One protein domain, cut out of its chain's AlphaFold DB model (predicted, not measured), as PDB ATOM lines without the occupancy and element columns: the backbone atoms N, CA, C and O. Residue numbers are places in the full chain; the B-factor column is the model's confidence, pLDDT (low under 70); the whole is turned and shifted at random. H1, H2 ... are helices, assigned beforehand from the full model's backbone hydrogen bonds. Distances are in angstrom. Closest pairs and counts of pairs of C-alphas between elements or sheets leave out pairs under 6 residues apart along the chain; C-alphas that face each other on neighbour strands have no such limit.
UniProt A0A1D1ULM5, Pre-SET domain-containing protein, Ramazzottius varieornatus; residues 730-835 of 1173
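Overview. This is residues 730 to 835 of the 1173 residues of the protein "Pre-SET domain-containing protein" of Ramazzottius varieornatus (UniProt A0A1D1ULM5). Three pairs of short helices follow one another along the longest axis: the hairpin H1 and H2 at one end, the hairpin H3 and H4 in the middle, and beyond it H5 and H6, a V that meets only at its corner. H7 turns off the end of H6 at the far end of the domain, while residues 787 to 798 make a long loop from H4 to H5. The printed part has 106 residues with seven named helices, H1 to H7 in order, and no named strand; the class is all helix. It is compact, with a radius of gyration of the C-alphas of 12.8 A and spans of 36 by 28 by 26 A.

Along the chain. H1 is residues 736 to 742, beginning at C-alpha 736 (151.596, 13.706, 12.912), and H2 is residues 746 to 753. H3, residues 762 to 774, measures 18.0 A from first to last C-alpha. H4 is residues 778 to 786, starting at C-alpha 778 (161.448, 13.738, 27.038). H5, residues 799 to 811, measures 17.8 A. H6 is residues 815 to 823. H7 is residues 825 to 833, ending at C-alpha 833 (144.693, 19.849, 43.626).

Arrangement. H4 and H6 are the hub, each touching three helices. The closest C-alphas of H4 and H6, those of Ala 782 and Thr 817, are 4.5 A apart; the tilt is shallow, 29 degrees, the same way. H4 touches H1 at a steep tilt of 63 degrees, opposite ways, with the C-alphas of Ala 741 and Ala 780 closest at 4.5 A. H1 and H2 form a hairpin at a shallow tilt of 31 degrees; Met 737 and Val 749 have the closest C-alphas, 5.7 A apart. H3 and H4 form a hairpin at a shallow tilt of 33 degrees, only just short of steep; H3 touches H4 with residues 769 to 773 alone, and the C-alphas of Leu 772 and Ile 781 are closest at 6.9 A. H3 touches H5 with residues 770 to 773 alone, the C-alphas of Val 773 and His 805 closest at 7.0 A. H5 and H6 touch only at the corner, with the C-alphas of Phe 810 and Ile 818 closest at 6.1 A. H6 and H7 only just touch, and only at the corner, with 3 pairs of C-alphas within 8 A, the closest those of Cys 821 and Ile 827 at 6.4 A. H5 and H7 are near each other; H2 and H3 are apart. In H1 to H6 every O i to N i+4 pair is within hydrogen-bond range; in H7 4 of 5 are.

Size, cuts and confidence. The C-alphas of Gly 730 and Lys 835, the two farthest apart, are 39.1 A apart. The printed part has no cut. The link from H4 to H5 is long, with 12 residues. The mean pLDDT of the printed part is 74.4; 25 residues are under 70, among them residues 754 to 764.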
ATOM      1  N   GLY A 730     155.012   4.431  10.755       64.50
ATOM      2  CA  GLY A 730     156.081   3.548  11.234       64.50
ATOM      3  C   GLY A 730     155.707   2.632  12.408       64.50
ATOM      4  O   GLY A 730     154.631   2.736  12.999       64.50
ATOM      5  N   ASP A 731     156.641   1.753  12.775       58.59
ATOM      6  CA  ASP A 731     156.441   0.651  13.736       58.59
ATOM      7  C   ASP A 731     156.041   1.101  15.155       58.59
ATOM      8  O   ASP A 731     155.471   0.329  15.922       58.59
ATOM      9  N   GLN A 732     156.339   2.353  15.523       57.66
ATOM     10  CA  GLN A 732     155.999   2.933  16.833       57.66
ATOM     11  C   GLN A 732     154.627   3.636  16.850       57.66
ATOM     12  O   GLN A 732     154.190   4.118  17.898       57.66
ATOM     13  N   GLU A 733     153.923   3.658  15.711       71.31
ATOM     14  CA  GLU A 733     152.600   4.261  15.541       71.31
ATOM     15  C   GLU A 733     152.509   5.723  16.038       71.31
ATOM     16  O   GLU A 733     151.635   6.058  16.850       71.31
ATOM     17  N   PHE A 734     153.403   6.605  15.583       76.44
ATOM     18  CA  PHE A 734     153.276   8.033  15.889       76.44
ATOM     19  C   PHE A 734     152.269   8.708  14.955       76.44
ATOM     20  O   PHE A 734     152.305   8.509  13.741       76.44
ATOM     21  N   THR A 735     151.403   9.539  15.525       81.69
ATOM     22  CA  THR A 735     150.588  10.543  14.825       81.69
ATOM     23  C   THR A 735     151.444  11.714  14.341       81.69
ATOM     24  O   THR A 735     152.568  11.922  14.811       81.69
ATOM     25  N   ALA A 736     150.894  12.540  13.445       81.19
ATOM     26  CA  ALA A 736     151.596  13.706  12.912       81.19
ATOM     27  C   ALA A 736     152.071  14.672  14.019       81.19
ATOM     28  O   ALA A 736     153.171  15.221  13.933       81.19
ATOM     29  N   MET A 737     151.286  14.860  15.092       82.62
ATOM     30  CA  MET A 737     151.650  15.771  16.187       82.62
ATOM     31  C   MET A 737     152.745  15.194  17.093       82.62
ATOM     32  O   MET A 737     153.672  15.917  17.464       82.62
ATOM     33  N   GLU A 738     152.679  13.900  17.421       82.75
ATOM     34  CA  GLU A 738     153.734  13.217  18.184       82.75
ATOM     35  C   GLU A 738     155.047  13.199  17.398       82.75
ATOM     36  O   GLU A 738     156.100  13.480  17.966       82.75
ATOM     37  N   TYR A 739     154.991  12.941  16.087       85.94
ATOM     38  CA  TYR A 739     156.163  12.949  15.215       85.94
ATOM     39  C   TYR A 739     156.763  14.357  15.069       85.94
ATOM     40  O   TYR A 739     157.969  14.532  15.241       85.94
ATOM     41  N   ALA A 740     155.934  15.391  14.878       87.25
ATOM     42  CA  ALA A 740     156.387  16.784  14.876       87.25
ATOM     43  C   ALA A 740     157.044  17.192  16.208       87.25
ATOM     44  O   ALA A 740     158.050  17.905  16.207       87.25
ATOM     45  N   ALA A 741     156.533  16.709  17.344       86.88
ATOM     46  CA  ALA A 741     157.174  16.907  18.640       86.88
ATOM     47  C   ALA A 741     158.489  16.115  18.767       86.88
ATOM     48  O   ALA A 741     159.490  16.658  19.231       86.88
ATOM     49  N   ALA A 742     158.522  14.864  18.299       84.25
ATOM     50  CA  ALA A 742     159.684  13.975  18.323       84.25
ATOM     51  C   ALA A 742     160.854  14.454  17.443       84.25
ATOM     52  O   ALA A 742     162.009  14.219  17.805       84.25
ATOM     53  N   VAL A 743     160.562  15.141  16.333       85.94
ATOM     54  CA  VAL A 743     161.527  15.833  15.453       85.94
ATOM     55  C   VAL A 743     161.894  17.231  15.996       85.94
ATOM     56  O   VAL A 743     162.827  17.877  15.514       85.94
ATOM     57  N   GLY A 744     161.199  17.730  17.022       82.75
ATOM     58  CA  GLY A 744     161.435  19.061  17.581       82.75
ATOM     59  C   GLY A 744     161.027  20.181  16.619       82.75
ATOM     60  O   GLY A 744     161.762  21.155  16.443       82.75
ATOM     61  N   TYR A 745     159.892  20.034  15.931       85.62
ATOM     62  CA  TYR A 745     159.381  21.011  14.970       85.62
ATOM     63  C   TYR A 745     158.189  21.794  15.540       85.62
ATOM     64  O   TYR A 745     157.020  21.550  15.239       85.62
ATOM     65  N   SER A 746     158.510  22.773  16.388       80.06
ATOM     66  CA  SER A 746     157.549  23.582  17.155       80.06
ATOM     67  C   SER A 746     156.457  24.249  16.312       80.06
ATOM     68  O   SER A 746     155.306  24.305  16.739       80.06
ATOM     69  N   ALA A 747     156.784  24.727  15.109       76.44
ATOM     70  CA  ALA A 747     155.816  25.379  14.233       76.44
ATOM     71  C   ALA A 747     154.748  24.402  13.706       76.44
ATOM     72  O   ALA A 747     153.567  24.747  13.709       76.44
ATOM     73  N   ALA A 748     155.132  23.168  13.350       79.50
ATOM     74  CA  ALA A 748     154.177  22.115  13.008       79.50
ATOM     75  C   ALA A 748     153.342  21.683  14.219       79.50
ATOM     76  O   ALA A 748     152.135  21.542  14.079       79.50
ATOM     77  N   VAL A 749     153.931  21.560  15.417       77.31
ATOM     78  CA  VAL A 749     153.161  21.268  16.644       77.31
ATOM     79  C   VAL A 749     152.104  22.351  16.904       77.31
ATOM     80  O   VAL A 749     150.962  22.031  17.222       77.31
ATOM     81  N   VAL A 750     152.433  23.634  16.713       72.12
ATOM     82  CA  VAL A 750     151.473  24.748  16.859       72.12
ATOM     83  C   VAL A 750     150.426  24.779  15.739       72.12
ATOM     84  O   VAL A 750     149.283  25.145  16.008       72.12
ATOM     85  N   LEU A 751     150.777  24.402  14.505       72.06
ATOM     86  CA  LEU A 751     149.827  24.277  13.394       72.06
ATOM     87  C   LEU A 751     148.853  23.115  13.635       72.06
ATOM     88  O   LEU A 751     147.645  23.323  13.632       72.06
ATOM     89  N   LEU A 752     149.371  21.922  13.926       73.69
ATOM     90  CA  LEU A 752     148.585  20.719  14.198       73.69
ATOM     91  C   LEU A 752     147.691  20.906  15.433       73.69
ATOM     92  O   LEU A 752     146.512  20.596  15.362       73.69
ATOM     93  N   ARG A 753     148.172  21.534  16.518       73.19
ATOM     94  CA  ARG A 753     147.340  21.874  17.696       73.19
ATOM     95  C   ARG A 753     146.136  22.773  17.361       73.19
ATOM     96  O   ARG A 753     145.145  22.739  18.081       73.19
ATOM     97  N   LYS A 754     146.207  23.596  16.307       64.75
ATOM     98  CA  LYS A 754     145.081  24.437  15.849       64.75
ATOM     99  C   LYS A 754     144.071  23.688  14.971       64.75
ATOM    100  O   LYS A 754     143.017  24.249  14.689       64.75
ATOM    101  N   LEU A 755     144.415  22.487  14.508       58.59
ATOM    102  CA  LEU A 755     143.647  21.698  13.539       58.59
ATOM    103  C   LEU A 755     143.173  20.353  14.123       58.59
ATOM    104  O   LEU A 755     142.224  19.766  13.612       58.59
ATOM    105  N   ASP A 756     143.798  19.885  15.204       55.59
ATOM    106  CA  ASP A 756     143.471  18.644  15.901       55.59
ATOM    107  C   ASP A 756     142.542  18.866  17.114       55.59
ATOM    108  O   ASP A 756     142.973  19.190  18.227       55.59
ATOM    109  N   ASP A 757     141.251  18.590  16.922       46.19
ATOM    110  CA  ASP A 757     140.237  18.574  17.985       46.19
ATOM    111  C   ASP A 757     140.483  17.503  19.077       46.19
ATOM    112  O   ASP A 757     139.804  17.507  20.110       46.19
ATOM    113  N   ARG A 758     141.439  16.571  18.924       45.38
ATOM    114  CA  ARG A 758     141.853  15.668  20.019       45.38
ATOM    115  C   ARG A 758     142.534  16.424  21.161       45.38
ATOM    116  O   ARG A 758     142.528  15.919  22.279       45.38
ATOM    117  N   ALA A 759     142.959  17.677  20.960       41.38
ATOM    118  CA  ALA A 759     143.307  18.596  22.051       41.38
ATOM    119  C   ALA A 759     142.168  18.789  23.085       41.38
ATOM    120  O   ALA A 759     142.411  19.201  24.224       41.38
ATOM    121  N   VAL A 760     140.922  18.459  22.722       40.06
ATOM    122  CA  VAL A 760     139.767  18.415  23.631       40.06
ATOM    123  C   VAL A 760     139.636  17.050  24.331       40.06
ATOM    124  O   VAL A 760     139.238  17.007  25.500       40.06
ATOM    125  N   CYS A 761     139.978  15.950  23.653       47.97
ATOM    126  CA  CYS A 761     139.760  14.570  24.099       47.97
ATOM    127  C   CYS A 761     140.992  13.999  24.820       47.97
ATOM    128  O   CYS A 761     141.937  13.507  24.201       47.97
ATOM    129  N   SER A 762     140.975  14.048  26.152       58.88
ATOM    130  CA  SER A 762     142.132  13.713  26.987       58.88
ATOM    131  C   SER A 762     142.679  12.305  26.790       58.88
ATOM    132  O   SER A 762     143.894  12.162  26.803       58.88
ATOM    133  N   ALA A 763     141.834  11.296  26.571       62.47
ATOM    134  CA  ALA A 763     142.272   9.903  26.435       62.47
ATOM    135  C   ALA A 763     143.266   9.682  25.276       62.47
ATOM    136  O   ALA A 763     144.189   8.882  25.404       62.47
ATOM    137  N   ALA A 764     143.133  10.422  24.167       67.75
ATOM    138  CA  ALA A 764     144.078  10.333  23.053       67.75
ATOM    139  C   ALA A 764     145.452  10.903  23.446       67.75
ATOM    140  O   ALA A 764     146.463  10.214  23.340       67.75
ATOM    141  N   LEU A 765     145.473  12.128  23.987       72.56
ATOM    142  CA  LEU A 765     146.698  12.774  24.473       72.56
ATOM    143  C   LEU A 765     147.326  12.060  25.682       72.56
ATOM    144  O   LEU A 765     148.530  12.177  25.896       72.56
ATOM    145  N   GLU A 766     146.538  11.325  26.465       76.19
ATOM    146  CA  GLU A 766     147.013  10.487  27.565       76.19
ATOM    147  C   GLU A 766     147.791   9.275  27.036       76.19
ATOM    148  O   GLU A 766     148.902   9.014  27.495       76.19
ATOM    149  N   VAL A 767     147.251   8.571  26.031       78.75
ATOM    150  CA  VAL A 767     147.960   7.480  25.340       78.75
ATOM    151  C   VAL A 767     149.231   8.005  24.673       78.75
ATOM    152  O   VAL A 767     150.283   7.388  24.830       78.75
ATOM    153  N   SER A 768     149.172   9.167  24.014       77.88
ATOM    154  CA  SER A 768     150.353   9.831  23.448       77.88
ATOM    155  C   SER A 768     151.413  10.159  24.495       77.88
ATOM    156  O   SER A 768     152.601   9.914  24.293       77.88
ATOM    157  N   PHE A 769     151.000  10.694  25.645       83.50
ATOM    158  CA  PHE A 769     151.915  11.012  26.734       83.50
ATOM    159  C   PHE A 769     152.548   9.751  27.338       83.50
ATOM    160  O   PHE A 769     153.768   9.721  27.490       83.50
ATOM    161  N   ARG A 770     151.754   8.700  27.602       83.75
ATOM    162  CA  ARG A 770     152.226   7.389  28.084       83.75
ATOM    163  C   ARG A 770     153.272   6.813  27.109       83.75
ATOM    164  O   ARG A 770     154.429   6.663  27.496       83.75
ATOM    165  N   LYS A 771     152.935   6.699  25.812       82.38
ATOM    166  CA  LYS A 771     153.863   6.283  24.735       82.38
ATOM    167  C   LYS A 771     155.176   7.078  24.718       82.38
ATOM    168  O   LYS A 771     156.245   6.492  24.563       82.38
ATOM    169  N   LEU A 772     155.123   8.407  24.844       84.62
ATOM    170  CA  LEU A 772     156.323   9.253  24.804       84.62
ATOM    171  C   LEU A 772     157.191   9.128  26.069       84.62
ATOM    172  O   LEU A 772     158.410   9.292  25.965       84.62
ATOM    173  N   VAL A 773     156.599   8.838  27.235       84.44
ATOM    174  CA  VAL A 773     157.334   8.538  28.478       84.44
ATOM    175  C   VAL A 773     157.998   7.164  28.378       84.44
ATOM    176  O   VAL A 773     159.207   7.073  28.595       84.44
ATOM    177  N   ASP A 774     157.265   6.137  27.938       84.31
ATOM    178  CA  ASP A 774     157.783   4.777  27.720       84.31
ATOM    179  C   ASP A 774     158.956   4.772  26.720       84.31
ATOM    180  O   ASP A 774     160.018   4.194  26.972       84.31
ATOM    181  N   ALA A 775     158.808   5.507  25.611       83.56
ATOM    182  CA  ALA A 775     159.847   5.719  24.600       83.56
ATOM    183  C   ALA A 775     160.945   6.721  25.024       83.56
ATOM    184  O   ALA A 775     161.849   7.015  24.235       83.56
ATOM    185  N   LYS A 776     160.879   7.271  26.247       85.69
ATOM    186  CA  LYS A 776     161.847   8.211  26.849       85.69
ATOM    187  C   LYS A 776     162.110   9.467  26.002       85.69
ATOM    188  O   LYS A 776     163.178  10.075  26.085       85.69
ATOM    189  N   ARG A 777     161.132   9.899  25.194       85.69
ATOM    190  CA  ARG A 777     161.214  11.072  24.296       85.69
ATOM    191  C   ARG A 777     160.921  12.372  25.053       85.69
ATOM    192  O   ARG A 777     160.034  13.141  24.687       85.69
ATOM    193  N   TYR A 778     161.684  12.626  26.114       85.00
ATOM    194  CA  TYR A 778     161.448  13.738  27.038       85.00
ATOM    195  C   TYR A 778     161.455  15.118  26.360       85.00
ATOM    196  O   TYR A 778     160.624  15.954  26.699       85.00
ATOM    197  N   ASP A 779     162.291  15.342  25.342       81.50
ATOM    198  CA  ASP A 779     162.307  16.605  24.585       81.50
ATOM    199  C   ASP A 779     161.018  16.844  23.777       81.50
ATOM    200  O   ASP A 779     160.547  17.979  23.677       81.50
ATOM    201  N   ALA A 780     160.386  15.776  23.275       84.44
ATOM    202  CA  ALA A 780     159.077  15.857  22.624       84.44
ATOM    203  C   ALA A 780     157.995  16.253  23.637       84.44
ATOM    204  O   ALA A 780     157.182  17.138  23.378       84.44
ATOM    205  N   ILE A 781     158.031  15.651  24.830       84.56
ATOM    206  CA  ILE A 781     157.136  15.991  25.942       84.56
ATOM    207  C   ILE A 781     157.348  17.449  26.375       84.56
ATOM    208  O   ILE A 781     156.376  18.184  26.538       84.56
ATOM    209  N   ALA A 782     158.599  17.898  26.504       80.56
ATOM    210  CA  ALA A 782     158.934  19.275  26.851       80.56
ATOM    211  C   ALA A 782     158.386  20.278  25.827       80.56
ATOM    212  O   ALA A 782     157.871  21.326  26.226       80.56
ATOM    213  N   LEU A 783     158.446  19.951  24.531       80.75
ATOM    214  CA  LEU A 783     157.872  20.766  23.464       80.75
ATOM    215  C   LEU A 783     156.333  20.757  23.490       80.75
ATOM    216  O   LEU A 783     155.720  21.817  23.391       80.75
ATOM    217  N   LEU A 784     155.689  19.607  23.715       82.19
ATOM    218  CA  LEU A 784     154.228  19.519  23.872       82.19
ATOM    219  C   LEU A 784     153.722  20.281  25.113       82.19
ATOM    220  O   LEU A 784     152.649  20.886  25.065       82.19
ATOM    221  N   MET A 785     154.499  20.317  26.204       80.12
ATOM    222  CA  MET A 785     154.241  21.185  27.363       80.12
ATOM    223  C   MET A 785     154.409  22.669  27.010       80.12
ATOM    224  O   MET A 785     153.550  23.472  27.361       80.12
ATOM    225  N   GLN A 786     155.478  23.043  26.296       76.50
ATOM    226  CA  GLN A 786     155.731  24.427  25.872       76.50
ATOM    227  C   GLN A 786     154.662  24.953  24.901       76.50
ATOM    228  O   GLN A 786     154.337  26.139  24.918       76.50
ATOM    229  N   CYS A 787     154.107  24.078  24.065       70.94
ATOM    230  CA  CYS A 787     153.013  24.389  23.153       70.94
ATOM    231  C   CYS A 787     151.619  24.304  23.809       70.94
ATOM    232  O   CYS A 787     150.634  24.415  23.083       70.94
ATOM    233  N   ASP A 788     151.512  24.122  25.136       71.81
ATOM    234  CA  ASP A 788     150.261  23.952  25.905       71.81
ATOM    235  C   ASP A 788     149.322  22.848  25.350       71.81
ATOM    236  O   ASP A 788     148.092  22.960  25.405       71.81
ATOM    237  N   VAL A 789     149.881  21.770  24.788       74.31
ATOM    238  CA  VAL A 789     149.097  20.623  24.284       74.31
ATOM    239  C   VAL A 789     148.608  19.747  25.443       74.31
ATOM    240  O   VAL A 789     147.439  19.371  25.495       74.31
ATOM    241  N   LEU A 790     149.491  19.425  26.395       75.56
ATOM    242  CA  LEU A 790     149.215  18.420  27.428       75.56
ATOM    243  C   LEU A 790     148.352  18.973  28.576       75.56
ATOM    244  O   LEU A 790     148.779  19.810  29.380       75.56
ATOM    245  N   ASN A 791     147.129  18.454  28.692       73.56
ATOM    246  CA  ASN A 791     146.141  18.916  29.663       73.56
ATOM    247  C   ASN A 791     145.880  17.893  30.783       73.56
ATOM    248  O   ASN A 791     144.808  17.295  30.870       73.56
ATOM    249  N   PHE A 792     146.854  17.755  31.686       71.94
ATOM    250  CA  PHE A 792     146.818  16.863  32.856       71.94
ATOM    251  C   PHE A 792     145.617  17.079  33.803       71.94
ATOM    252  O   PHE A 792     145.297  16.199  34.594       71.94
ATOM    253  N   ASP A 793     144.915  18.217  33.714       67.75
ATOM    254  CA  ASP A 793     143.642  18.467  34.414       67.75
ATOM    255  C   ASP A 793     142.498  17.539  33.932       67.75
ATOM    256  O   ASP A 793     141.467  17.470  34.601       67.75
ATOM    257  N   ARG A 794     142.649  16.884  32.765       68.94
ATOM    258  CA  ARG A 794     141.643  16.021  32.111       68.94
ATOM    259  C   ARG A 794     142.073  14.557  31.908       68.94
ATOM    260  O   ARG A 794     141.249  13.772  31.445       68.94
ATOM    261  N   PHE A 795     143.331  14.194  32.165       74.69
ATOM    262  CA  PHE A 795     143.791  12.801  32.044       74.69
ATOM    263  C   PHE A 795     143.111  11.914  33.100       74.69
ATOM    264  O   PHE A 795     142.887  12.359  34.228       74.69
ATOM    265  N   ALA A 796     142.789  10.674  32.727       74.06
ATOM    266  CA  ALA A 796     142.105   9.699  33.575       74.06
ATOM    267  C   ALA A 796     143.056   8.956  34.531       74.06
ATOM    268  O   ALA A 796     142.591   8.205  35.386       74.06
ATOM    269  N   PHE A 797     144.368   9.205  34.422       76.19
ATOM    270  CA  PHE A 797     145.402   8.676  35.310       76.19
ATOM    271  C   PHE A 797     145.045   8.751  36.811       76.19
ATOM    272  O   PHE A 797     144.646   9.804  37.344       76.19
ATOM    273  N   SER A 798     145.322   7.643  37.498       80.12
ATOM    274  CA  SER A 798     145.398   7.544  38.962       80.12
ATOM    275  C   SER A 798     146.436   8.511  39.559       80.12
ATOM    276  O   SER A 798     147.317   9.016  38.857       80.12
ATOM    277  N   ASP A 799     146.340   8.811  40.859       77.88
ATOM    278  CA  ASP A 799     147.346   9.640  41.548       77.88
ATOM    279  C   ASP A 799     148.734   8.978  41.486       77.88
ATOM    280  O   ASP A 799     149.744   9.662  41.329       77.88
ATOM    281  N   GLU A 800     148.761   7.650  41.542       80.38
ATOM    282  CA  GLU A 800     149.935   6.786  41.473       80.38
ATOM    283  C   GLU A 800     150.582   6.823  40.078       80.38
ATOM    284  O   GLU A 800     151.788   7.045  39.974       80.38
ATOM    285  N   GLU A 801     149.800   6.703  38.996       81.31
ATOM    286  CA  GLU A 801     150.315   6.872  37.629       81.31
ATOM    287  C   GLU A 801     150.866   8.278  37.398       81.31
ATOM    288  O   GLU A 801     151.957   8.412  36.842       81.31
ATOM    289  N   ILE A 802     150.149   9.334  37.810       78.19
ATOM    290  CA  ILE A 802     150.655  10.706  37.651       78.19
ATOM    291  C   ILE A 802     151.945  10.889  38.459       78.19
ATOM    292  O   ILE A 802     152.860  11.564  37.988       78.19
ATOM    293  N   GLU A 803     152.049  10.302  39.655       79.31
ATOM    294  CA  GLU A 803     153.261  10.403  40.466       79.31
ATOM    295  C   GLU A 803     154.437   9.724  39.776       79.31
ATOM    296  O   GLU A 803     155.500  10.331  39.667       79.31
ATOM    297  N   GLU A 804     154.236   8.516  39.254       83.62
ATOM    298  CA  GLU A 804     155.285   7.738  38.606       83.62
ATOM    299  C   GLU A 804     155.733   8.359  37.273       83.62
ATOM    300  O   GLU A 804     156.926   8.588  37.087       83.62
ATOM    301  N   HIS A 805     154.815   8.759  36.382       83.12
ATOM    302  CA  HIS A 805     155.192   9.411  35.118       83.12
ATOM    303  C   HIS A 805     155.882  10.769  35.351       83.12
ATOM    304  O   HIS A 805     156.837  11.112  34.650       83.12
ATOM    305  N   LEU A 806     155.441  11.559  36.342       80.62
ATOM    306  CA  LEU A 806     156.116  12.816  36.683       80.62
ATOM    307  C   LEU A 806     157.467  12.561  37.368       80.62
ATOM    308  O   LEU A 806     158.428  13.270  37.076       80.62
ATOM    309  N   PHE A 807     157.584  11.539  38.218       80.50
ATOM    310  CA  PHE A 807     158.859  11.128  38.807       80.50
ATOM    311  C   PHE A 807     159.848  10.663  37.732       80.50
ATOM    312  O   PHE A 807     161.005  11.080  37.763       80.50
ATOM    313  N   GLN A 808     159.406   9.910  36.723       81.75
ATOM    314  CA  GLN A 808     160.220   9.523  35.565       81.75
ATOM    315  C   GLN A 808     160.641  10.736  34.714       81.75
ATOM    316  O   GLN A 808     161.807  10.849  34.330       81.75
ATOM    317  N   LEU A 809     159.752  11.715  34.511       80.12
ATOM    318  CA  LEU A 809     160.097  12.990  33.869       80.12
ATOM    319  C   LEU A 809     161.150  13.785  34.648       80.12
ATOM    320  O   LEU A 809     162.080  14.313  34.039       80.12
ATOM    321  N   PHE A 810     161.068  13.848  35.980       78.56
ATOM    322  CA  PHE A 810     162.131  14.437  36.805       78.56
ATOM    323  C   PHE A 810     163.412  13.587  36.776       78.56
ATOM    324  O   PHE A 810     164.517  14.139  36.770       78.56
ATOM    325  N   SER A 811     163.273  12.264  36.650       74.75
ATOM    326  CA  SER A 811     164.380  11.307  36.560       74.75
ATOM    327  C   SER A 811     165.173  11.397  35.252       74.75
ATOM    328  O   SER A 811     166.340  11.013  35.215       74.75
ATOM    329  N   SER A 812     164.596  11.975  34.193       76.62
ATOM    330  CA  SER A 812     165.299  12.256  32.931       76.62
ATOM    331  C   SER A 812     166.528  13.167  33.084       76.62
ATOM    332  O   SER A 812     167.360  13.226  32.181       76.62
ATOM    333  N   LYS A 813     166.618  13.935  34.185       74.31
ATOM    334  CA  LYS A 813     167.563  15.054  34.394       74.31
ATOM    335  C   LYS A 813     167.482  16.169  33.330       74.31
ATOM    336  O   LYS A 813     168.271  17.113  33.382       74.31
ATOM    337  N   ASN A 814     166.513  16.121  32.411       78.75
ATOM    338  CA  ASN A 814     166.354  17.071  31.313       78.75
ATOM    339  C   ASN A 814     165.844  18.426  31.842       78.75
ATOM    340  O   ASN A 814     164.668  18.601  32.162       78.75
ATOM    341  N   SER A 815     166.744  19.404  31.952       71.75
ATOM    342  CA  SER A 815     166.465  20.703  32.581       71.75
ATOM    343  C   SER A 815     165.365  21.512  31.882       71.75
ATOM    344  O   SER A 815     164.650  22.259  32.555       71.75
ATOM    345  N   VAL A 816     165.181  21.340  30.569       74.38
ATOM    346  CA  VAL A 816     164.106  21.979  29.793       74.38
ATOM    347  C   VAL A 816     162.757  21.367  30.165       74.38
ATOM    348  O   VAL A 816     161.840  22.097  30.534       74.38
ATOM    349  N   THR A 817     162.666  20.035  30.186       77.38
ATOM    350  CA  THR A 817     161.473  19.287  30.622       77.38
ATOM    351  C   THR A 817     161.073  19.685  32.044       77.38
ATOM    352  O   THR A 817     159.934  20.073  32.291       77.38
ATOM    353  N   ILE A 818     162.034  19.690  32.974       76.31
ATOM    354  CA  ILE A 818     161.828  20.055  34.384       76.31
ATOM    355  C   ILE A 818     161.348  21.512  34.526       76.31
ATOM    356  O   ILE A 818     160.472  21.801  35.344       76.31
ATOM    357  N   THR A 819     161.887  22.432  33.720       72.12
ATOM    358  CA  THR A 819     161.468  23.844  33.718       72.12
ATOM    359  C   THR A 819     160.064  24.012  33.135       72.12
ATOM    360  O   THR A 819     159.261  24.757  33.695       72.12
ATOM    361  N   ASN A 820     159.726  23.280  32.071       72.06
ATOM    362  CA  ASN A 820     158.399  23.322  31.456       72.06
ATOM    363  C   ASN A 820     157.330  22.689  32.370       72.06
ATOM    364  O   ASN A 820     156.225  23.221  32.466       72.06
ATOM    365  N   CYS A 821     157.670  21.662  33.159       72.88
ATOM    366  CA  CYS A 821     156.818  21.158  34.245       72.88
ATOM    367  C   CYS A 821     156.501  22.220  35.318       72.88
ATOM    368  O   CYS A 821     155.435  22.175  35.933       72.88
ATOM    369  N   ALA A 822     157.407  23.176  35.559       66.75
ATOM    370  CA  ALA A 822     157.210  24.253  36.533       66.75
ATOM    371  C   ALA A 822     156.368  25.426  35.998       66.75
ATOM    372  O   ALA A 822     155.755  26.149  36.787       66.75
ATOM    373  N   THR A 823     156.342  25.639  34.679       67.62
ATOM    374  CA  THR A 823     155.612  26.745  34.035       67.62
ATOM    375  C   THR A 823     154.250  26.332  33.476       67.62
ATOM    376  O   THR A 823     153.338  27.162  33.454       67.62
ATOM    377  N   CYS A 824     154.077  25.071  33.067       69.56
ATOM    378  CA  CYS A 824     152.843  24.574  32.461       69.56
ATOM    379  C   CYS A 824     151.661  24.606  33.449       69.56
ATOM    380  O   CYS A 824     151.668  23.975  34.512       69.56
ATOM    381  N   LEU A 825     150.610  25.350  33.094       67.94
ATOM    382  CA  LEU A 825     149.508  25.660  34.008       67.94
ATOM    383  C   LEU A 825     148.627  24.453  34.356       67.94
ATOM    384  O   LEU A 825     148.037  24.446  35.437       67.94
ATOM    385  N   SER A 826     148.522  23.441  33.489       69.88
ATOM    386  CA  SER A 826     147.785  22.198  33.774       69.88
ATOM    387  C   SER A 826     148.492  21.395  34.874       69.88
ATOM    388  O   SER A 826     147.901  21.104  35.916       69.88
ATOM    389  N   ILE A 827     149.794  21.154  34.707       72.12
ATOM    390  CA  ILE A 827     150.666  20.461  35.665       72.12
ATOM    391  C   ILE A 827     150.669  21.186  37.025       72.12
ATOM    392  O   ILE A 827     150.420  20.584  38.072       72.12
ATOM    393  N   VAL A 828     150.844  22.514  37.023       70.75
ATOM    394  CA  VAL A 828     150.845  23.340  38.244       70.75
ATOM    395  C   VAL A 828     149.500  23.319  38.990       70.75
ATOM    396  O   VAL A 828     149.479  23.521  40.209       70.75
ATOM    397  N   LYS A 829     148.369  23.065  38.316       71.94
ATOM    398  CA  LYS A 829     147.081  22.829  38.992       71.94
ATOM    399  C   LYS A 829     146.995  21.426  39.579       71.94
ATOM    400  O   LYS A 829     146.554  21.309  40.720       71.94
ATOM    401  N   VAL A 830     147.434  20.391  38.860       72.38
ATOM    402  CA  VAL A 830     147.446  18.999  39.349       72.38
ATOM    403  C   VAL A 830     148.250  18.890  40.647       72.38
ATOM    404  O   VAL A 830     147.710  18.435  41.657       72.38
ATOM    405  N   PHE A 831     149.464  19.457  40.685       73.81
ATOM    406  CA  PHE A 831     150.295  19.521  41.896       73.81
ATOM    407  C   PHE A 831     149.607  20.187  43.101       73.81
ATOM    408  O   PHE A 831     149.882  19.817  44.246       73.81
ATOM    409  N   LYS A 832     148.726  21.168  42.859       68.75
ATOM    410  CA  LYS A 832     147.974  21.889  43.901       68.75
ATOM    411  C   LYS A 832     146.716  21.137  44.337       68.75
ATOM    412  O   LYS A 832     146.477  21.042  45.537       68.75
ATOM    413  N   LYS A 833     145.937  20.604  43.387       68.50
ATOM    414  CA  LYS A 833     144.693  19.849  43.626       68.50
ATOM    415  C   LYS A 833     144.967  18.550  44.387       68.50
ATOM    416  O   LYS A 833     144.512  18.393  45.514       68.50
ATOM    417  N   ARG A 834     145.768  17.658  43.792       67.38
ATOM    418  CA  ARG A 834     146.057  16.304  44.302       67.38
ATOM    419  C   ARG A 834     147.121  16.299  45.425       67.38
ATOM    420  O   ARG A 834     147.555  15.253  45.883       67.38
ATOM    421  N   LYS A 835     147.596  17.473  45.880       68.00
ATOM    422  CA  LYS A 835     148.667  17.678  46.897       68.00
ATOM    423  C   LYS A 835     150.034  17.022  46.577       68.00
ATOM    424  O   LYS A 835     150.968  17.157  47.371       68.00
TER     425      LYS A 835